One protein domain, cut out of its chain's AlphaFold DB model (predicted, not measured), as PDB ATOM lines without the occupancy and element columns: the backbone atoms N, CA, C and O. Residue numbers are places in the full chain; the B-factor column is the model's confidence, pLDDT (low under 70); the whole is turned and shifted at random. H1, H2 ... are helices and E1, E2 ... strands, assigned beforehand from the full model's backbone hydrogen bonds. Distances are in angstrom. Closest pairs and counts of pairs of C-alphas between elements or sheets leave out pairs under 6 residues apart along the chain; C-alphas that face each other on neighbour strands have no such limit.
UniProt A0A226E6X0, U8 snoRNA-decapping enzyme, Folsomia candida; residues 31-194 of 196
ATOM      1  N   THR A  31      32.511 153.644  38.515       25.62
ATOM      2  CA  THR A  31      32.223 153.265  39.912       25.62
ATOM      3  C   THR A  31      33.506 153.273  40.741       25.62
ATOM      4  O   THR A  31      34.417 152.473  40.520       25.62
ATOM      5  N   PHE A  32      33.569 154.153  41.732       29.48
ATOM      6  CA  PHE A  32      34.723 154.356  42.594       29.48
ATOM      7  C   PHE A  32      34.602 153.507  43.849       29.48
ATOM      8  O   PHE A  32      34.036 153.934  44.841       29.48
ATOM      9  N   LEU A  33      35.253 152.349  43.869       26.34
ATOM     10  CA  LEU A  33      35.860 151.912  45.123       26.34
ATOM     11  C   LEU A  33      37.184 152.679  45.269       26.34
ATOM     12  O   LEU A  33      38.075 152.465  44.445       26.34
ATOM     13  N   THR A  34      37.327 153.561  46.270       29.12
ATOM     14  CA  THR A  34      38.365 153.448  47.326       29.12
ATOM     15  C   THR A  34      38.732 154.734  48.083       29.12
ATOM     16  O   THR A  34      39.355 155.650  47.545       29.12
ATOM     17  N   LEU A  35      38.693 154.617  49.413       30.81
ATOM     18  CA  LEU A  35      39.847 154.890  50.262       30.81
ATOM     19  C   LEU A  35      40.011 153.801  51.325       30.81
ATOM     20  O   LEU A  35      39.050 153.393  51.961       30.81
ATOM     21  N   SER A  36      41.243 153.347  51.553       29.50
ATOM     22  CA  SER A  36      41.580 152.447  52.664       29.50
ATOM     23  C   SER A  36      42.796 153.007  53.415       29.50
ATOM     24  O   SER A  36      43.780 153.421  52.803       29.50
ATOM     25  N   HIS A  37      42.683 153.150  54.741       28.92
ATOM     26  CA  HIS A  37      43.246 154.315  55.455       28.92
ATOM     27  C   HIS A  37      44.102 153.935  56.693       28.92
ATOM     28  O   HIS A  37      43.734 152.973  57.359       28.92
ATOM     29  N   ILE A  38      45.258 154.597  56.961       35.22
ATOM     30  CA  ILE A  38      46.491 153.883  57.415       35.22
ATOM     31  C   ILE A  38      47.341 154.479  58.634       35.22
ATOM     32  O   ILE A  38      48.213 155.280  58.318       35.22
ATOM     33  N   PRO A  39      47.286 154.041  59.956       29.67
ATOM     34  CA  PRO A  39      48.366 154.262  61.010       29.67
ATOM     35  C   PRO A  39      48.794 153.196  62.140       29.67
ATOM     36  O   PRO A  39      48.107 153.053  63.152       29.67
ATOM     37  N   MET A  40      50.011 152.571  62.080       29.09
ATOM     38  CA  MET A  40      50.859 151.820  63.084       29.09
ATOM     39  C   MET A  40      52.174 152.567  63.419       29.09
ATOM     40  O   MET A  40      52.842 153.029  62.504       29.09
ATOM     41  N   ARG A  41      52.660 152.576  64.667       27.77
ATOM     42  CA  ARG A  41      53.926 153.256  65.055       27.77
ATOM     43  C   ARG A  41      55.204 152.639  64.464       27.77
ATOM     44  O   ARG A  41      55.363 151.422  64.510       27.77
ATOM     45  N   ASN A  42      56.187 153.486  64.140       29.55
ATOM     46  CA  ASN A  42      57.611 153.137  64.233       29.55
ATOM     47  C   ASN A  42      58.228 153.801  65.488       29.55
ATOM     48  O   ASN A  42      57.996 154.987  65.731       29.55
ATOM     49  N   MET A  43      58.973 153.054  66.315       33.06
ATOM     50  CA  MET A  43      59.332 153.476  67.687       33.06
ATOM     51  C   MET A  43      60.430 154.548  67.795       33.06
ATOM     52  O   MET A  43      60.680 155.032  68.894       33.06
ATOM     53  N   GLU A  44      61.045 154.955  66.683       32.03
ATOM     54  CA  GLU A  44      62.167 155.908  66.687       32.03
ATOM     55  C   GLU A  44      61.794 157.329  66.225       32.03
ATOM     56  O   GLU A  44      62.488 158.273  66.589       32.03
ATOM     57  N   ASN A  45      60.716 157.507  65.442       32.72
ATOM     58  CA  ASN A  45      60.467 158.761  64.700       32.72
ATOM     59  C   ASN A  45      59.032 159.333  64.773       32.72
ATOM     60  O   ASN A  45      58.770 160.373  64.181       32.72
ATOM     61  N   GLY A  46      58.089 158.698  65.478       26.89
ATOM     62  CA  GLY A  46      56.777 159.297  65.799       26.89
ATOM     63  C   GLY A  46      55.661 159.230  64.736       26.89
ATOM     64  O   GLY A  46      54.501 159.347  65.119       26.89
ATOM     65  N   PHE A  47      55.970 158.974  63.459       28.23
ATOM     66  CA  PHE A  47      54.994 158.822  62.353       28.23
ATOM     67  C   PHE A  47      54.486 157.362  62.174       28.23
ATOM     68  O   PHE A  47      55.080 156.430  62.733       28.23
ATOM     69  N   VAL A  48      53.337 157.143  61.493       25.92
ATOM     70  CA  VAL A  48      52.426 156.011  61.831       25.92
ATOM     71  C   VAL A  48      51.629 155.391  60.609       25.92
ATOM     72  O   VAL A  48      50.947 156.167  59.957       25.92
ATOM     73  N   LYS A  49      51.643 154.044  60.280       30.44
ATOM     74  CA  LYS A  49      50.884 153.305  59.154       30.44
ATOM     75  C   LYS A  49      50.180 151.858  59.380       30.44
ATOM     76  O   LYS A  49      50.902 150.883  59.485       30.44
ATOM     77  N   HIS A  50      48.811 151.700  59.466       31.52
ATOM     78  CA  HIS A  50      47.839 150.534  59.717       31.52
ATOM     79  C   HIS A  50      46.501 150.700  58.892       31.52
ATOM     80  O   HIS A  50      45.696 151.537  59.281       31.52
ATOM     81  N   LEU A  51      46.159 149.910  57.859       32.41
ATOM     82  CA  LEU A  51      44.980 150.139  56.954       32.41
ATOM     83  C   LEU A  51      43.550 149.911  57.572       32.41
ATOM     84  O   LEU A  51      43.452 149.610  58.751       32.41
ATOM     85  N   THR A  52      42.423 150.013  56.833       26.50
ATOM     86  CA  THR A  52      41.045 149.584  57.238       26.50
ATOM     87  C   THR A  52      40.203 149.055  56.052       26.50
ATOM     88  O   THR A  52      40.532 149.350  54.907       26.50
ATOM     89  N   TRP A  53      39.167 148.236  56.320       32.72
ATOM     90  CA  TRP A  53      38.491 147.338  55.360       32.72
ATOM     91  C   TRP A  53      36.997 147.579  55.033       32.72
ATOM     92  O   TRP A  53      36.218 146.639  54.878       32.72
ATOM     93  N   TYR A  54      36.623 148.832  54.803       36.09
ATOM     94  CA  TYR A  54      35.768 149.176  53.656       36.09
ATOM     95  C   TYR A  54      36.579 150.147  52.784       36.09
ATOM     96  O   TYR A  54      37.606 150.654  53.246       36.09
ATOM     97  N   SER A  55      36.198 150.350  51.523       42.34
ATOM     98  CA  SER A  55      36.941 151.227  50.617       42.34
ATOM     99  C   SER A  55      36.066 152.394  50.166       42.34
ATOM    100  O   SER A  55      35.443 152.304  49.109       42.34
ATOM    101  N   SER A  56      36.037 153.465  50.961       42.81
ATOM    102  CA  SER A  56      35.031 154.524  50.829       42.81
ATOM    103  C   SER A  56      34.990 155.159  49.437       42.81
ATOM    104  O   SER A  56      36.030 155.420  48.827       42.81
ATOM    105  N   GLY A  57      33.796 155.317  48.877       49.59
ATOM    106  CA  GLY A  57      33.609 155.567  47.455       49.59
ATOM    107  C   GLY A  57      32.261 155.080  46.899       49.59
ATOM    108  O   GLY A  57      31.801 153.991  47.229       49.59
ATOM    109  N   GLY A  58      31.675 155.859  45.986       48.31
ATOM    110  CA  GLY A  58      30.442 155.543  45.261       48.31
ATOM    111  C   GLY A  58      30.575 155.777  43.752       48.31
ATOM    112  O   GLY A  58      31.605 155.481  43.151       48.31
ATOM    113  N   ILE A  59      29.530 156.268  43.084       53.72
ATOM    114  CA  ILE A  59      29.493 156.424  41.613       53.72
ATOM    115  C   ILE A  59      29.639 157.903  41.216       53.72
ATOM    116  O   ILE A  59      29.123 158.800  41.889       53.72
ATOM    117  N   VAL A  60      30.298 158.166  40.080       52.56
ATOM    118  CA  VAL A  60      30.145 159.435  39.345       52.56
ATOM    119  C   VAL A  60      29.561 159.118  37.969       52.56
ATOM    120  O   VAL A  60      30.178 158.428  37.161       52.56
ATOM    121  N   ASP A  61      28.347 159.613  37.732       52.22
ATOM    122  CA  ASP A  61      27.475 159.284  36.588       52.22
ATOM    123  C   ASP A  61      27.810 160.098  35.314       52.22
ATOM    124  O   ASP A  61      27.018 160.193  34.378       52.22
ATOM    125  N   ASP A  62      28.987 160.732  35.287       52.75
ATOM    126  CA  ASP A  62      29.417 161.640  34.224       52.75
ATOM    127  C   ASP A  62      30.220 160.946  33.118       52.75
ATOM    128  O   ASP A  62      30.908 159.942  33.315       52.75
ATOM    129  N   ARG A  63      30.197 161.567  31.934       53.75
ATOM    130  CA  ARG A  63      30.918 161.139  30.721       53.75
ATOM    131  C   ARG A  63      32.408 161.486  30.797       53.75
ATOM    132  O   ARG A  63      32.917 162.271  30.001       53.75
ATOM    133  N   ILE A  64      33.082 160.924  31.796       58.50
ATOM    134  CA  ILE A  64      34.478 161.210  32.152       58.50
ATOM    135  C   ILE A  64      35.452 160.864  31.006       58.50
ATOM    136  O   ILE A  64      36.468 161.535  30.854       58.50
ATOM    137  N   GLU A  65      35.133 159.877  30.162       59.31
ATOM    138  CA  GLU A  65      36.030 159.397  29.095       59.31
ATOM    139  C   GLU A  65      36.271 160.396  27.945       59.31
ATOM    140  O   GLU A  65      37.334 160.362  27.328       59.31
ATOM    141  N   ASP A  66      35.322 161.302  27.678       65.81
ATOM    142  CA  ASP A  66      35.459 162.370  26.668       65.81
ATOM    143  C   ASP A  66      36.121 163.649  27.239       65.81
ATOM    144  O   ASP A  66      36.299 164.636  26.519       65.81
ATOM    145  N   MET A  67      36.443 163.680  28.539       69.94
ATOM    146  CA  MET A  67      36.998 164.862  29.207       69.94
ATOM    147  C   MET A  67      38.521 164.966  29.059       69.94
ATOM    148  O   MET A  67      39.234 163.986  28.846       69.94
ATOM    149  N   ASP A  68      39.040 166.180  29.250       81.31
ATOM    150  CA  ASP A  68      40.465 166.380  29.513       81.31
ATOM    151  C   ASP A  68      40.890 165.612  30.792       81.31
ATOM    152  O   ASP A  68      40.141 165.643  31.773       81.31
ATOM    153  N   PRO A  69      42.058 164.937  30.831       78.12
ATOM    154  CA  PRO A  69      42.452 164.101  31.968       78.12
ATOM    155  C   PRO A  69      42.553 164.820  33.324       78.12
ATOM    156  O   PRO A  69      42.255 164.205  34.350       78.12
ATOM    157  N   ASP A  70      42.934 166.101  33.355       79.00
ATOM    158  CA  ASP A  70      43.004 166.867  34.605       79.00
ATOM    159  C   ASP A  70      41.596 167.289  35.061       79.00
ATOM    160  O   ASP A  70      41.293 167.278  36.259       79.00
ATOM    161  N   VAL A  71      40.694 167.578  34.113       79.12
ATOM    162  CA  VAL A  71      39.263 167.813  34.389       79.12
ATOM    163  C   VAL A  71      38.597 166.538  34.912       79.12
ATOM    164  O   VAL A  71      37.927 166.583  35.945       79.12
ATOM    165  N   ALA A  72      38.839 165.397  34.263       79.00
ATOM    166  CA  ALA A  72      38.396 164.076  34.699       79.00
ATOM    167  C   ALA A  72      38.842 163.786  36.141       79.00
ATOM    168  O   ALA A  72      38.010 163.500  37.000       79.00
ATOM    169  N   MET A  73      40.136 163.946  36.446       83.00
ATOM    170  CA  MET A  73      40.676 163.776  37.802       83.00
ATOM    171  C   MET A  73      40.050 164.755  38.818       83.00
ATOM    172  O   MET A  73      39.885 164.419  39.996       83.00
ATOM    173  N   GLY A  74      39.638 165.944  38.370       82.81
ATOM    174  CA  GLY A  74      38.823 166.878  39.145       82.81
ATOM    175  C   GLY A  74      37.473 166.288  39.567       82.81
ATOM    176  O   GLY A  74      37.155 166.312  40.755       82.81
ATOM    177  N   PHE A  75      36.714 165.698  38.637       80.44
ATOM    178  CA  PHE A  75      35.447 165.017  38.946       80.44
ATOM    179  C   PHE A  75      35.645 163.780  39.831       80.44
ATOM    180  O   PHE A  75      34.947 163.639  40.835       80.44
ATOM    181  N   VAL A  76      36.638 162.935  39.524       80.12
ATOM    182  CA  VAL A  76      37.012 161.761  40.337       80.12
ATOM    183  C   VAL A  76      37.246 162.154  41.797       80.12
ATOM    184  O   VAL A  76      36.666 161.573  42.715       80.12
ATOM    185  N   THR A  77      38.093 163.161  42.028       83.94
ATOM    186  CA  THR A  77      38.456 163.574  43.390       83.94
ATOM    187  C   THR A  77      37.357 164.385  44.070       83.94
ATOM    188  O   THR A  77      37.231 164.304  45.289       83.94
ATOM    189  N   ALA A  78      36.516 165.116  43.333       84.25
ATOM    190  CA  ALA A  78      35.311 165.729  43.893       84.25
ATOM    191  C   ALA A  78      34.310 164.669  44.388       84.25
ATOM    192  O   ALA A  78      33.787 164.816  45.491       84.25
ATOM    193  N   GLY A  79      34.117 163.588  43.621       80.75
ATOM    194  CA  GLY A  79      33.346 162.413  44.027       80.75
ATOM    195  C   GLY A  79      33.916 161.785  45.296       80.75
ATOM    196  O   GLY A  79      33.276 161.839  46.333       80.75
ATOM    197  N   LEU A  80      35.157 161.293  45.264       82.00
ATOM    198  CA  LEU A  80      35.781 160.611  46.409       82.00
ATOM    199  C   LEU A  80      35.793 161.449  47.706       82.00
ATOM    200  O   LEU A  80      35.572 160.914  48.789       82.00
ATOM    201  N   ASN A  81      36.011 162.768  47.625       87.06
ATOM    202  CA  ASN A  81      35.934 163.624  48.815       87.06
ATOM    203  C   ASN A  81      34.502 163.802  49.351       87.06
ATOM    204  O   ASN A  81      34.361 164.060  50.540       87.06
ATOM    205  N   ARG A  82      33.454 163.672  48.524       86.31
ATOM    206  CA  ARG A  82      32.067 163.619  49.009       86.31
ATOM    207  C   ARG A  82      31.850 162.347  49.828       86.31
ATOM    208  O   ARG A  82      31.465 162.448  50.985       86.31
ATOM    209  N   GLU A  83      32.176 161.184  49.269       84.25
ATOM    210  CA  GLU A  83      31.936 159.884  49.922       84.25
ATOM    211  C   GLU A  83      32.689 159.787  51.262       84.25
ATOM    212  O   GLU A  83      32.163 159.289  52.249       84.25
ATOM    213  N   LEU A  84      33.886 160.382  51.360       85.56
ATOM    214  CA  LEU A  84      34.624 160.507  52.625       85.56
ATOM    215  C   LEU A  84      33.908 161.360  53.695       85.56
ATOM    216  O   LEU A  84      34.102 161.130  54.889       85.56
ATOM    217  N   VAL A  85      33.075 162.330  53.313       90.62
ATOM    218  CA  VAL A  85      32.213 163.055  54.263       90.62
ATOM    219  C   VAL A  85      31.018 162.192  54.667       90.62
ATOM    220  O   VAL A  85      30.654 162.169  55.840       90.62
ATOM    221  N   GLU A  86      30.418 161.467  53.725       83.25
ATOM    222  CA  GLU A  86      29.192 160.701  53.975       83.25
ATOM    223  C   GLU A  86      29.463 159.411  54.787       83.25
ATOM    224  O   GLU A  86      28.783 159.160  55.783       83.25
ATOM    225  N   GLU A  87      30.539 158.677  54.482       83.00
ATOM    226  CA  GLU A  87      30.900 157.404  55.130       83.00
ATOM    227  C   GLU A  87      31.766 157.520  56.392       83.00
ATOM    228  O   GLU A  87      31.632 156.711  57.312       83.00
ATOM    229  N   VAL A  88      32.705 158.477  56.429       85.12
ATOM    230  CA  VAL A  88      33.685 158.600  57.533       85.12
ATOM    231  C   VAL A  88      33.691 159.972  58.206       85.12
ATOM    232  O   VAL A  88      34.501 160.202  59.102       85.12
ATOM    233  N   ASN A  89      32.765 160.864  57.826       92.56
ATOM    234  CA  ASN A  89      32.603 162.200  58.409       92.56
ATOM    235  C   ASN A  89      33.896 163.042  58.342       92.56
ATOM    236  O   ASN A  89      34.283 163.710  59.304       92.56
ATOM    237  N   ALA A  90      34.611 162.960  57.215       87.69
ATOM    238  CA  ALA A  90      35.915 163.591  57.050       87.69
ATOM    239  C   ALA A  90      35.852 165.126  57.008       87.69
ATOM    240  O   ALA A  90      35.198 165.720  56.151       87.69
ATOM    241  N   ASP A  91      36.649 165.786  57.852       91.50
ATOM    242  CA  ASP A  91      36.937 167.210  57.685       91.50
ATOM    243  C   ASP A  91      37.886 167.412  56.489       91.50
ATOM    244  O   ASP A  91      39.102 167.222  56.580       91.50
ATOM    245  N   LEU A  92      37.321 167.835  55.354       91.19
ATOM    246  CA  LEU A  92      38.047 168.112  54.109       91.19
ATOM    247  C   LEU A  92      38.968 169.350  54.167       91.19
ATOM    248  O   LEU A  92      39.635 169.653  53.174       91.19
ATOM    249  N   SER A  93      39.018 170.079  55.287       92.19
ATOM    250  CA  SER A  93      40.077 171.061  55.563       92.19
ATOM    251  C   SER A  93      41.337 170.412  56.155       92.19
ATOM    252  O   SER A  93      42.430 170.959  56.002       92.19
ATOM    253  N   ILE A  94      41.199 169.223  56.756       83.25
ATOM    254  CA  ILE A  94      42.274 168.450  57.392       83.25
ATOM    255  C   ILE A  94      42.734 167.308  56.475       83.25
ATOM    256  O   ILE A  94      43.924 167.193  56.178       83.25
ATOM    257  N   VAL A  95      41.804 166.475  55.993       80.12
ATOM    258  CA  VAL A  95      42.095 165.281  55.183       80.12
ATOM    259  C   VAL A  95      41.345 165.355  53.856       80.12
ATOM    260  O   VAL A  95      40.195 164.948  53.739       80.12
ATOM    261  N   LYS A  96      42.030 165.868  52.826       89.62
ATOM    262  CA  LYS A  96      41.512 165.967  51.454       89.62
ATOM    263  C   LYS A  96      42.329 165.137  50.470       89.62
ATOM    264  O   LYS A  96      43.559 165.241  50.431       89.62
ATOM    265  N   VAL A  97      41.644 164.358  49.637       86.00
ATOM    266  CA  VAL A  97      42.240 163.581  48.539       86.00
ATOM    267  C   VAL A  97      42.316 164.435  47.270       86.00
ATOM    268  O   VAL A  97      41.437 165.251  46.990       86.00
ATOM    269  N   THR A  98      43.392 164.286  46.506       88.94
ATOM    270  CA  THR A  98      43.709 165.067  45.304       88.94
ATOM    271  C   THR A  98      44.331 164.170  44.234       88.94
ATOM    272  O   THR A  98      44.745 163.049  44.519       88.94
ATOM    273  N   GLY A  99      44.498 164.675  43.006       85.25
ATOM    274  CA  GLY A  99      45.194 163.941  41.939       85.25
ATOM    275  C   GLY A  99      46.661 163.585  42.242       85.25
ATOM    276  O   GLY A  99      47.243 162.780  41.526       85.25
ATOM    277  N   ARG A 100      47.266 164.138  43.308       87.56
ATOM    278  CA  ARG A 100      48.603 163.737  43.793       87.56
ATOM    279  C   ARG A 100      48.587 162.452  44.620       87.56
ATOM    280  O   ARG A 100      49.631 161.841  44.796       87.56
ATOM    281  N   ASP A 101      47.423 162.092  45.151       83.69
ATOM    282  CA  ASP A 101      47.202 160.926  46.009       83.69
ATOM    283  C   ASP A 101      46.745 159.694  45.183       83.69
ATOM    284  O   ASP A 101      46.440 158.643  45.743       83.69
ATOM    285  N   TYR A 102      46.653 159.835  43.851       86.88
ATOM    286  CA  TYR A 102      46.251 158.799  42.891       86.88
ATOM    287  C   TYR A 102      47.382 157.802  42.607       86.88
ATOM    288  O   TYR A 102      48.534 158.196  42.422       86.88
ATOM    289  N   VAL A 103      47.033 156.517  42.492       83.50
ATOM    290  CA  VAL A 103      47.991 155.419  42.278       83.50
ATOM    291  C   VAL A 103      47.782 154.715  40.933       83.50
ATOM    292  O   VAL A 103      48.724 154.590  40.152       83.50
ATOM    293  N   TYR A 104      46.569 154.224  40.651       82.94
ATOM    294  CA  TYR A 104      46.216 153.557  39.387       82.94
ATOM    295  C   TYR A 104      44.696 153.462  39.186       82.94
ATOM    296  O   TYR A 104      43.933 153.616  40.133       82.94
ATOM    297  N   THR A 105      44.256 153.077  37.985       80.62
ATOM    298  CA  THR A 105      42.877 152.638  37.703       80.62
ATOM    299  C   THR A 105      42.865 151.160  37.316       80.62
ATOM    300  O   THR A 105      43.774 150.686  36.630       80.62
ATOM    301  N   LEU A 106      41.831 150.424  37.727       74.25
ATOM    302  CA  LEU A 106      41.510 149.086  37.231       74.25
ATOM    303  C   LEU A 106      40.169 149.116  36.502       74.25
ATOM    304  O   LEU A 106      39.217 149.720  36.980       74.25
ATOM    305  N   SER A 107      40.093 148.431  35.362       72.62
ATOM    306  CA  SER A 107      38.823 148.121  34.707       72.62
ATOM    307  C   SER A 107      38.372 146.740  35.167       72.62
ATOM    308  O   SER A 107      39.014 145.739  34.830       72.62
ATOM    309  N   ASP A 108      37.279 146.683  35.925       61.81
ATOM    310  CA  ASP A 108      36.614 145.425  36.240       61.81
ATOM    311  C   ASP A 108      35.803 144.984  35.019       61.81
ATOM    312  O   ASP A 108      34.640 145.338  34.818       61.81
ATOM    313  N   LYS A 109      36.468 144.200  34.163       54.59
ATOM    314  CA  LYS A 109      35.847 143.528  33.021       54.59
ATOM    315  C   LYS A 109      34.874 142.466  33.521       54.59
ATOM    316  O   LYS A 109      35.265 141.318  33.735       54.59
ATOM    317  N   VAL A 110      33.614 142.860  33.675       48.41
ATOM    318  CA  VAL A 110      32.488 141.971  33.974       48.41
ATOM    319  C   VAL A 110      32.481 140.818  32.954       48.41
ATOM    320  O   VAL A 110      32.337 141.067  31.753       48.41
ATOM    321  N   PRO A 111      32.660 139.549  33.375       41.56
ATOM    322  CA  PRO A 111      32.432 138.406  32.496       41.56
ATOM    323  C   PRO A 111      30.972 138.412  32.038       41.56
ATOM    324  O   PRO A 111      30.105 138.829  32.797       41.56
ATOM    325  N   TYR A 112      30.691 137.941  30.821       41.28
ATOM    326  CA  TYR A 112      29.407 138.133  30.122       41.28
ATOM    327  C   TYR A 112      28.224 137.353  30.753       41.28
ATOM    328  O   TYR A 112      27.715 136.377  30.195       41.28
ATOM    329  N   VAL A 113      27.798 137.756  31.952       41.09
ATOM    330  CA  VAL A 113      26.749 137.111  32.749       41.09
ATOM    331  C   VAL A 113      25.381 137.674  32.355       41.09
ATOM    332  O   VAL A 113      24.986 138.764  32.751       41.09
ATOM    333  N   THR A 114      24.651 136.873  31.575       41.62
ATOM    334  CA  THR A 114      23.199 136.975  31.334       41.62
ATOM    335  C   THR A 114      22.669 138.330  30.839       41.62
ATOM    336  O   THR A 114      21.983 139.038  31.567       41.62
ATOM    337  N   GLN A 115      22.877 138.604  29.545       41.72
ATOM    338  CA  GLN A 115      22.061 139.492  28.685       41.72
ATOM    339  C   GLN A 115      21.930 140.984  29.061       41.72
ATOM    340  O   GLN A 115      21.383 141.745  28.267       41.72
ATOM    341  N   LEU A 116      22.468 141.426  30.193       44.66
ATOM    342  CA  LEU A 116      22.641 142.839  30.511       44.66
ATOM    343  C   LEU A 116      24.012 143.294  30.004       44.66
ATOM    344  O   LEU A 116      25.035 142.727  30.390       44.66
ATOM    345  N   VAL A 117      24.039 144.324  29.156       43.81
ATOM    346  CA  VAL A 117      25.278 145.054  28.855       43.81
ATOM    347  C   VAL A 117      25.593 145.901  30.084       43.81
ATOM    348  O   VAL A 117      25.017 146.967  30.289       43.81
ATOM    349  N   VAL A 118      26.443 145.364  30.956       49.97
ATOM    350  CA  VAL A 118      26.977 146.095  32.104       49.97
ATOM    351  C   VAL A 118      28.268 146.759  31.649       49.97
ATOM    352  O   VAL A 118      29.254 146.073  31.378       49.97
ATOM    353  N   GLU A 119      28.241 148.084  31.538       52.00
ATOM    354  CA  GLU A 119      29.417 148.879  31.183       52.00
ATOM    355  C   GLU A 119      30.610 148.582  32.113       52.00
ATOM    356  O   GLU A 119      30.414 148.368  33.318       52.00
ATOM    357  N   PRO A 120      31.853 148.564  31.594       59.00
ATOM    358  CA  PRO A 120      33.024 148.202  32.378       59.00
ATOM    359  C   PRO A 120      33.300 149.262  33.447       59.00
ATOM    360  O   PRO A 120      33.743 150.368  33.149       59.00
ATOM    361  N   THR A 121      33.096 148.897  34.711       64.50
ATOM    362  CA  THR A 121      33.411 149.771  35.844       64.50
ATOM    363  C   THR A 121      34.911 150.073  35.892       64.50
ATOM    364  O   THR A 121      35.746 149.163  35.936       64.50
ATOM    365  N   LEU A 122      35.246 151.363  35.910       73.75
ATOM    366  CA  LEU A 122      36.592 151.861  36.183       73.75
ATOM    367  C   LEU A 122      36.717 152.231  37.666       73.75
ATOM    368  O   LEU A 122      36.140 153.209  38.129       73.75
ATOM    369  N   CYS A 123      37.495 151.442  38.401       75.81
ATOM    370  CA  CYS A 123      37.799 151.645  39.810       75.81
ATOM    371  C   CYS A 123      39.157 152.353  39.950       75.81
ATOM    372  O   CYS A 123      40.207 151.800  39.606       75.81
ATOM    373  N   HIS A 124      39.135 153.594  40.438       80.69
ATOM    374  CA  HIS A 124      40.316 154.444  40.612       80.69
ATOM    375  C   HIS A 124      40.848 154.330  42.047       80.69
ATOM    376  O   HIS A 124      40.101 154.561  42.992       80.69
ATOM    377  N   PHE A 125      42.130 153.986  42.208       82.81
ATOM    378  CA  PHE A 125      42.768 153.735  43.500       82.81
ATOM    379  C   PHE A 125      43.621 154.913  43.984       82.81
ATOM    380  O   PHE A 125      44.488 155.404  43.254       82.81
ATOM    381  N   PHE A 126      43.401 155.311  45.240       85.69
ATOM    382  CA  PHE A 126      44.082 156.413  45.921       85.69
ATOM    383  C   PHE A 126      44.699 155.962  47.253       85.69
ATOM    384  O   PHE A 126      44.139 155.125  47.963       85.69
ATOM    385  N   THR A 127      45.825 156.568  47.636       84.12
ATOM    386  CA  THR A 127      46.463 156.381  48.951       84.12
ATOM    387  C   THR A 127      46.734 157.727  49.607       84.12
ATOM    388  O   THR A 127      47.506 158.527  49.080       84.12
ATOM    389  N   LYS A 128      46.137 157.962  50.782       84.06
ATOM    390  CA  LYS A 128      46.311 159.192  51.564       84.06
ATOM    391  C   LYS A 128      47.178 158.947  52.799       84.06
ATOM    392  O   LYS A 128      46.827 158.123  53.641       84.06
ATOM    393  N   GLU A 129      48.268 159.700  52.922       80.19
ATOM    394  CA  GLU A 129      49.047 159.812  54.159       80.19
ATOM    395  C   GLU A 129      48.457 160.905  55.064       80.19
ATOM    396  O   GLU A 129      48.056 161.966  54.578       80.19
ATOM    397  N   VAL A 130      48.368 160.609  56.364       78.81
ATOM    398  CA  VAL A 130      47.802 161.456  57.428       78.81
ATOM    399  C   VAL A 130      48.577 161.243  58.728       78.81
ATOM    400  O   VAL A 130      49.214 160.205  58.914       78.81
ATOM    401  N   GLU A 131      48.487 162.199  59.647       80.44
ATOM    402  CA  GLU A 131      49.010 162.049  61.007       80.44
ATOM    403  C   GLU A 131      48.135 161.111  61.854       80.44
ATOM    404  O   GLU A 131      46.927 160.989  61.634       80.44
ATOM    405  N   LEU A 132      48.715 160.482  62.884       79.75
ATOM    406  CA  LEU A 132      47.963 159.578  63.770       79.75
ATOM    407  C   LEU A 132      46.778 160.270  64.451       79.75
ATOM    408  O   LEU A 132      45.712 159.672  64.540       79.75
ATOM    409  N   SER A 133      46.947 161.510  64.914       82.50
ATOM    410  CA  SER A 133      45.857 162.271  65.535       82.50
ATOM    411  C   SER A 133      44.686 162.456  64.572       82.50
ATOM    412  O   SER A 133      43.558 162.157  64.938       82.50
ATOM    413  N   GLN A 134      44.969 162.837  63.322       80.94
ATOM    414  CA  GLN A 134      43.963 163.015  62.269       80.94
ATOM    415  C   GLN A 134      43.203 161.714  61.983       80.94
ATOM    416  O   GLN A 134      41.988 161.738  61.811       80.94
ATOM    417  N   PHE A 135      43.889 160.568  61.969       80.56
ATOM    418  CA  PHE A 135      43.223 159.276  61.804       80.56
ATOM    419  C   PHE A 135      42.401 158.864  63.028       80.56
ATOM    420  O   PHE A 135      41.302 158.349  62.879       80.56
ATOM    421  N   GLU A 136      42.913 159.085  64.238       83.75
ATOM    422  CA  GLU A 136      42.164 158.820  65.467       83.75
ATOM    423  C   GLU A 136      40.927 159.724  65.580       83.75
ATOM    424  O   GLU A 136      39.905 159.300  66.119       83.75
ATOM    425  N   ASP A 137      40.992 160.947  65.049       86.81
ATOM    426  CA  ASP A 137      39.838 161.832  64.896       86.81
ATOM    427  C   ASP A 137      38.860 161.320  63.831       86.81
ATOM    428  O   ASP A 137      37.658 161.347  64.079       86.81
ATOM    429  N   LEU A 138      39.332 160.760  62.711       84.50
ATOM    430  CA  LEU A 138      38.472 160.104  61.714       84.50
ATOM    431  C   LEU A 138      37.802 158.825  62.248       84.50
ATOM    432  O   LEU A 138      36.608 158.640  62.041       84.50
ATOM    433  N   GLU A 139      38.507 157.973  63.003       85.56
ATOM    434  CA  GLU A 139      37.903 156.816  63.688       85.56
ATOM    435  C   GLU A 139      36.797 157.241  64.667       85.56
ATOM    436  O   GLU A 139      35.784 156.551  64.791       85.56
ATOM    437  N   ARG A 140      36.972 158.380  65.354       90.31
ATOM    438  CA  ARG A 140      35.945 158.977  66.223       90.31
ATOM    439  C   ARG A 140      34.780 159.557  65.413       90.31
ATOM    440  O   ARG A 140      33.625 159.327  65.769       90.31
ATOM    441  N   ALA A 141      35.071 160.298  64.345       90.94
ATOM    442  CA  ALA A 141      34.083 160.996  63.526       90.94
ATOM    443  C   ALA A 141      33.188 160.030  62.734       90.94
ATOM    444  O   ALA A 141      31.983 160.271  62.628       90.94
ATOM    445  N   ALA A 142      33.746 158.911  62.261       86.75
ATOM    446  CA  ALA A 142      33.043 157.892  61.487       86.75
ATOM    447  C   ALA A 142      31.889 157.214  62.251       86.75
ATOM    448  O   ALA A 142      30.926 156.776  61.633       86.75
ATOM    449  N   LEU A 143      31.927 157.184  63.590       90.31
ATOM    450  CA  LEU A 143      30.804 156.714  64.423       90.31
ATOM    451  C   LEU A 143      29.589 157.666  64.399       90.31
ATOM    452  O   LEU A 143      28.549 157.350  64.971       90.31
ATOM    453  N   SER A 144      29.738 158.845  63.787       95.00
ATOM    454  CA  SER A 144      28.689 159.851  63.561       95.00
ATOM    455  C   SER A 144      28.532 160.206  62.073       95.00
ATOM    456  O   SER A 144      28.011 161.273  61.756       95.00
ATOM    457  N   ALA A 145      29.033 159.362  61.163       90.38
ATOM    458  CA  ALA A 145      28.893 159.563  59.722       90.38
ATOM    459  C   ALA A 145      27.458 159.291  59.237       90.38
ATOM    460  O   ALA A 145      26.676 158.650  59.940       90.38
ATOM    461  N   LYS A 146      27.114 159.778  58.036       91.62
ATOM    462  CA  LYS A 146      25.765 159.655  57.455       91.62
ATOM    463  C   LYS A 146      25.359 158.190  57.294       91.62
ATOM    464  O   LYS A 146      24.245 157.828  57.657       91.62
ATOM    465  N   ASP A 147      26.282 157.377  56.789       83.50
ATOM    466  CA  ASP A 147      26.008 156.002  56.351       83.50
ATOM    467  C   ASP A 147      26.452 154.940  57.374       83.50
ATOM    468  O   ASP A 147      26.412 153.732  57.111       83.50
ATOM    469  N   PHE A 148      26.857 155.383  58.570       84.12
ATOM    470  CA  PHE A 148      27.241 154.504  59.668       84.12
ATOM    471  C   PHE A 148      26.027 153.739  60.210       84.12
ATOM    472  O   PHE A 148      25.096 154.317  60.772       84.12
ATOM    473  N   GLY A 149      26.066 152.413  60.080       81.69
ATOM    474  CA  GLY A 149      24.972 151.520  60.461       81.69
ATOM    475  C   GLY A 149      23.961 151.215  59.349       81.69
ATOM    476  O   GLY A 149      23.027 150.465  59.624       81.69
ATOM    477  N   ASP A 150      24.161 151.724  58.126       82.88
ATOM    478  CA  ASP A 150      23.376 151.347  56.935       82.88
ATOM    479  C   ASP A 150      24.290 150.732  55.857       82.88
ATOM    480  O   ASP A 150      24.365 149.508  55.736       82.88
ATOM    481  N   GLU A 151      25.102 151.543  55.168       73.88
ATOM    482  CA  GLU A 151      26.087 151.042  54.192       73.88
ATOM    483  C   GLU A 151      27.442 150.702  54.847       73.88
ATOM    484  O   GLU A 151      28.112 149.746  54.444       73.88
ATOM    485  N   VAL A 152      27.826 151.415  55.918       79.00
ATOM    486  CA  VAL A 152      29.117 151.249  56.608       79.00
ATOM    487  C   VAL A 152      28.924 150.676  58.015       79.00
ATOM    488  O   VAL A 152      28.482 151.354  58.939       79.00
ATOM    489  N   MET A 153      29.318 149.415  58.211       79.00
ATOM    490  CA  MET A 153      29.155 148.696  59.490       79.00
ATOM    491  C   MET A 153      30.254 148.971  60.537       79.00
ATOM    492  O   MET A 153      30.132 148.535  61.681       79.00
ATOM    493  N   GLY A 154      31.335 149.668  60.169       78.00
ATOM    494  CA  GLY A 154      32.403 150.075  61.088       78.00
ATOM    495  C   GLY A 154      33.825 149.919  60.541       78.00
ATOM    496  O   GLY A 154      34.060 149.314  59.498       78.00
ATOM    497  N   HIS A 155      34.786 150.474  61.283       81.19
ATOM    498  CA  HIS A 155      36.186 150.623  60.879       81.19
ATOM    499  C   HIS A 155      37.119 149.745  61.737       81.19
ATOM    500  O   HIS A 155      36.884 149.558  62.929       81.19
ATOM    501  N   ILE A 156      38.160 149.166  61.122       82.00
ATOM    502  CA  ILE A 156      39.009 148.110  61.705       82.00
ATOM    503  C   ILE A 156      40.474 148.199  61.236       82.00
ATOM    504  O   ILE A 156      40.801 147.815  60.111       82.00
ATOM    505  N   ARG A 157      41.383 148.634  62.123       83.25
ATOM    506  CA  ARG A 157      42.825 148.744  61.827       83.25
ATOM    507  C   ARG A 157      43.438 147.404  61.379       83.25
ATOM    508  O   ARG A 157      43.406 146.417  62.111       83.25
ATOM    509  N   VAL A 158      44.059 147.378  60.200       82.75
ATOM    510  CA  VAL A 158      44.690 146.194  59.597       82.75
ATOM    511  C   VAL A 158      46.029 145.915  60.275       82.75
ATOM    512  O   VAL A 158      46.942 146.735  60.151       82.75
ATOM    513  N   PRO A 159      46.216 144.763  60.940       84.88
ATOM    514  CA  PRO A 159      47.500 144.399  61.522       84.88
ATOM    515  C   PRO A 159      48.510 144.121  60.403       84.88
ATOM    516  O   PRO A 159      48.341 143.148  59.679       84.88
ATOM    517  N   LEU A 160      49.559 144.941  60.260       84.62
ATOM    518  CA  LEU A 160      50.661 144.675  59.313       84.62
ATOM    519  C   LEU A 160      51.788 143.830  59.938       84.62
ATOM    520  O   LEU A 160      52.700 143.381  59.247       84.62
ATOM    521  N   TYR A 161      51.714 143.576  61.249       82.94
ATOM    522  CA  TYR A 161      52.590 142.636  61.943       82.94
ATOM    523  C   TYR A 161      52.199 141.182  61.647       82.94
ATOM    524  O   TYR A 161      51.033 140.869  61.404       82.94
ATOM    525  N   THR A 162      53.167 140.273  61.749       90.06
ATOM    526  CA  THR A 162      52.939 138.822  61.844       90.06
ATOM    527  C   THR A 162      53.471 138.353  63.194       90.06
ATOM    528  O   THR A 162      54.543 138.790  63.601       90.06
ATOM    529  N   MET A 163      52.720 137.518  63.911       90.25
ATOM    530  CA  MET A 163      53.156 136.964  65.203       90.25
ATOM    531  C   MET A 163      54.095 135.764  65.010       90.25
ATOM    532  O   MET A 163      54.104 135.148  63.947       90.25
ATOM    533  N   ASP A 164      54.826 135.386  66.062       94.50
ATOM    534  CA  ASP A 164      55.893 134.364  66.059       94.50
ATOM    535  C   ASP A 164      55.489 132.973  65.514       94.50
ATOM    536  O   ASP A 164      56.343 132.177  65.133       94.50
ATOM    537  N   ASP A 165      54.188 132.667  65.449       91.94
ATOM    538  CA  ASP A 165      53.649 131.442  64.833       91.94
ATOM    539  C   ASP A 165      53.538 131.487  63.294       91.94
ATOM    540  O   ASP A 165      53.120 130.501  62.676       91.94
ATOM    541  N   GLY A 166      53.886 132.620  62.678       90.94
ATOM    542  CA  GLY A 166      53.832 132.857  61.235       90.94
ATOM    543  C   GLY A 166      52.418 132.977  60.655       90.94
ATOM    544  O   GLY A 166      52.267 132.951  59.434       90.94
ATOM    545  N   LYS A 167      51.374 133.050  61.495       92.56
ATOM    546  CA  LYS A 167      49.964 132.968  61.072       92.56
ATOM    547  C   LYS A 167      49.145 134.161  61.549       92.56
ATOM    548  O   LYS A 167      48.508 134.816  60.729       92.56
ATOM    549  N   ARG A 168      49.152 134.462  62.853       91.44
ATOM    550  CA  ARG A 168      48.346 135.561  63.420       91.44
ATOM    551  C   ARG A 168      48.879 136.934  63.003       91.44
ATOM    552  O   ARG A 168      50.078 137.112  62.795       91.44
ATOM    553  N   GLY A 169      47.980 137.916  62.937       90.19
ATOM    554  CA  GLY A 169      48.256 139.243  62.380       90.19
ATOM    555  C   GLY A 169      47.869 139.305  60.901       90.19
ATOM    556  O   GLY A 169      46.824 138.773  60.523       90.19
ATOM    557  N   TYR A 170      48.703 139.930  60.072       86.81
ATOM    558  CA  TYR A 170      48.445 140.149  58.645       86.81
ATOM    559  C   TYR A 170      48.062 138.880  57.846       86.81
ATOM    560  O   TYR A 170      47.104 138.947  57.071       86.81
ATOM    561  N   PRO A 171      48.707 137.704  58.031       91.06
ATOM    562  CA  PRO A 171      48.387 136.519  57.231       91.06
ATOM    563  C   PRO A 171      47.006 135.928  57.546       91.06
ATOM    564  O   PRO A 171      46.346 135.407  56.649       91.06
ATOM    565  N   GLU A 172      46.549 136.022  58.799       91.38
ATOM    566  CA  GLU A 172      45.183 135.663  59.199       91.38
ATOM    567  C   GLU A 172      44.181 136.716  58.720       91.38
ATOM    568  O   GLU A 172      43.138 136.376  58.168       91.38
ATOM    569  N   PHE A 173      44.532 138.000  58.851       86.06
ATOM    570  CA  PHE A 173      43.696 139.108  58.407       86.06
ATOM    571  C   PHE A 173      43.365 139.020  56.907       86.06
ATOM    572  O   PHE A 173      42.215 139.221  56.513       86.06
ATOM    573  N   LEU A 174      44.335 138.637  56.069       88.81
ATOM    574  CA  LEU A 174      44.139 138.441  54.629       88.81
ATOM    575  C   LEU A 174      43.217 137.256  54.252       88.81
ATOM    576  O   LEU A 174      43.005 137.032  53.056       88.81
ATOM    577  N   LYS A 175      42.670 136.497  55.211       90.00
ATOM    578  CA  LYS A 175      41.688 135.421  54.961       90.00
ATOM    579  C   LYS A 175      40.229 135.862  55.110       90.00
ATOM    580  O   LYS A 175      39.344 135.052  54.851       90.00
ATOM    581  N   ASN A 176      39.975 137.103  55.527       85.88
ATOM    582  CA  ASN A 176      38.619 137.644  55.596       85.88
ATOM    583  C   ASN A 176      37.966 137.734  54.204       85.88
ATOM    584  O   ASN A 176      38.644 137.755  53.174       85.88
ATOM    585  N   ASN A 177      36.633 137.795  54.191       81.88
ATOM    586  CA  ASN A 177      35.870 138.075  52.978       81.88
ATOM    587  C   ASN A 177      36.025 139.548  52.594       81.88
ATOM    588  O   ASN A 177      36.022 140.430  53.449       81.88
ATOM    589  N   PHE A 178      36.165 139.790  51.296       78.50
ATOM    590  CA  PHE A 178      36.738 141.013  50.754       78.50
ATOM    591  C   PHE A 178      36.007 141.406  49.465       78.50
ATOM    592  O   PHE A 178      35.923 140.600  48.539       78.50
ATOM    593  N   ILE A 179      35.460 142.625  49.414       71.19
ATOM    594  CA  ILE A 179      34.692 143.131  48.268       71.19
ATOM    595  C   ILE A 179      35.593 143.455  47.064       71.19
ATOM    596  O   ILE A 179      36.664 144.050  47.212       71.19
ATOM    597  N   GLY A 180      35.144 143.065  45.866       75.62
ATOM    598  CA  GLY A 180      35.780 143.397  44.588       75.62
ATOM    599  C   GLY A 180      37.295 143.160  44.569       75.62
ATOM    600  O   GLY A 180      37.790 142.098  44.946       75.62
ATOM    601  N   GLN A 181      38.039 144.179  44.139       75.50
ATOM    602  CA  GLN A 181      39.501 144.145  44.038       75.50
ATOM    603  C   GLN A 181      40.230 144.588  45.320       75.50
ATOM    604  O   GLN A 181      41.461 144.675  45.316       75.50
ATOM    605  N   ALA A 182      39.533 144.857  46.431       77.69
ATOM    606  CA  ALA A 182      40.143 145.551  47.568       77.69
ATOM    607  C   ALA A 182      41.267 144.768  48.280       77.69
ATOM    608  O   ALA A 182      42.174 145.368  48.857       77.69
ATOM    609  N   LYS A 183      41.342 143.434  48.121       85.00
ATOM    610  CA  LYS A 183      42.516 142.642  48.550       85.00
ATOM    611  C   LYS A 183      43.760 142.944  47.713       85.00
ATOM    612  O   LYS A 183      44.857 143.056  48.257       85.00
ATOM    613  N   ALA A 184      43.595 143.079  46.399       85.12
ATOM    614  CA  ALA A 184      44.682 143.457  45.504       85.12
ATOM    615  C   ALA A 184      45.089 144.923  45.721       85.12
ATOM    616  O   ALA A 184      46.279 145.223  45.672       85.12
ATOM    617  N   GLN A 185      44.129 145.809  46.009       82.69
ATOM    618  CA  GLN A 185      44.381 147.215  46.344       82.69
ATOM    619  C   GLN A 185      45.147 147.375  47.656       82.69
ATOM    620  O   GLN A 185      46.159 148.064  47.660       82.69
ATOM    621  N   LEU A 186      44.751 146.673  48.726       83.62
ATOM    622  CA  LEU A 186      45.509 146.613  49.979       83.62
ATOM    623  C   LEU A 186      46.970 146.221  49.717       83.62
ATOM    624  O   LEU A 186      47.878 146.996  50.007       83.62
ATOM    625  N   ILE A 187      47.203 145.052  49.113       88.38
ATOM    626  CA  ILE A 187      48.562 144.533  48.905       88.38
ATOM    627  C   ILE A 187      49.394 145.486  48.028       88.38
ATOM    628  O   ILE A 187      50.527 145.803  48.376       88.38
ATOM    629  N   ARG A 188      48.831 146.002  46.926       85.19
ATOM    630  CA  ARG A 188      49.531 146.949  46.040       85.19
ATOM    631  C   ARG A 188      49.762 148.314  46.688       85.19
ATOM    632  O   ARG A 188      50.791 148.926  46.421       85.19
ATOM    633  N   GLY A 189      48.837 148.786  47.521       82.62
ATOM    634  CA  GLY A 189      48.940 150.050  48.245       82.62
ATOM    635  C   GLY A 189      50.086 150.042  49.253       82.62
ATOM    636  O   GLY A 189      50.874 150.982  49.272       82.62
ATOM    637  N   LEU A 190      50.241 148.957  50.022       82.94
ATOM    638  CA  LEU A 190      51.351 148.808  50.972       82.94
ATOM    639  C   LEU A 190      52.719 148.824  50.278       82.94
ATOM    640  O   LEU A 190      53.625 149.520  50.738       82.94
ATOM    641  N   SER A 191      52.859 148.119  49.151       85.50
ATOM    642  CA  SER A 191      54.103 148.130  48.373       85.50
ATOM    643  C   SER A 191      54.327 149.460  47.645       85.50
ATOM    644  O   SER A 191      55.466 149.906  47.541       85.50
ATOM    645  N   HIS A 192      53.270 150.152  47.200       82.19
ATOM    646  CA  HIS A 192      53.378 151.497  46.620       82.19
ATOM    647  C   HIS A 192      53.929 152.518  47.630       82.19
ATOM    648  O   HIS A 192      54.820 153.297  47.292       82.19
ATOM    649  N   ILE A 193      53.459 152.471  48.883       78.19
ATOM    650  CA  ILE A 193      53.947 153.336  49.972       78.19
ATOM    651  C   ILE A 193      55.172 152.760  50.711       78.19
ATOM    652  O   ILE A 193      55.587 153.317  51.725       78.19
ATOM    653  N   ASN A 194      55.778 151.690  50.178       79.50
ATOM    654  CA  ASN A 194      57.010 151.043  50.650       79.50
ATOM    655  C   ASN A 194      56.975 150.560  52.118       79.50
ATOM    656  O   ASN A 194      57.953 150.728  52.847       79.50
TER     657      ASN A 194
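What this domain is: This is residues 31 to 194 of the 196 residues of the protein "U8 snoRNA-decapping enzyme" of Folsomia candida (UniProt A0A226E6X0). Little regular structure: long loops join a hairpin, E1 and E2, with H1 and H4 near it; H2 makes a corner with H1's last residues, and residues 112 to 117 stick out. The printed part has 164 residues, 61 in named elements: H1, E1, E2, H2, H3, H4, a mixed class. It is compact, radius of gyration of the C-alphas 16.8 A, spanning 50 by 38 by 32 A.

How they stand to each other: E1, residues 102 to 108, and E2, residues 121 to 126, form an antiparallel hairpin; N 103 and O 125 are 2.9 A apart. H1, residues 69 to 88, touches H2, residues 132 to 144, with residues 87 to 88 alone; the closest C-alphas, of Val 88 and Ala 142, are 4.1 A apart. The closest C-alphas of E2 and H4, residues 182 to 192, are Phe 125 and Gln 185, 7.3 A. H3, residues 170 to 173, is apart from H4. Every O i to N i+4 pair is within hydrogen-bond range in H4, 15 of 16 in H1, 7 of 9 in H2; H3 is too short.

Where its parts are: H1 spans 27.6 A from C-alpha 69 (42.452, 164.101, 31.968); H4 ends at C-alpha 192 (53.378, 151.497, 46.620).

The domain as a whole: The printed part has no cut. Residues 31 to 67 and 108 to 121 have pLDDT under 70.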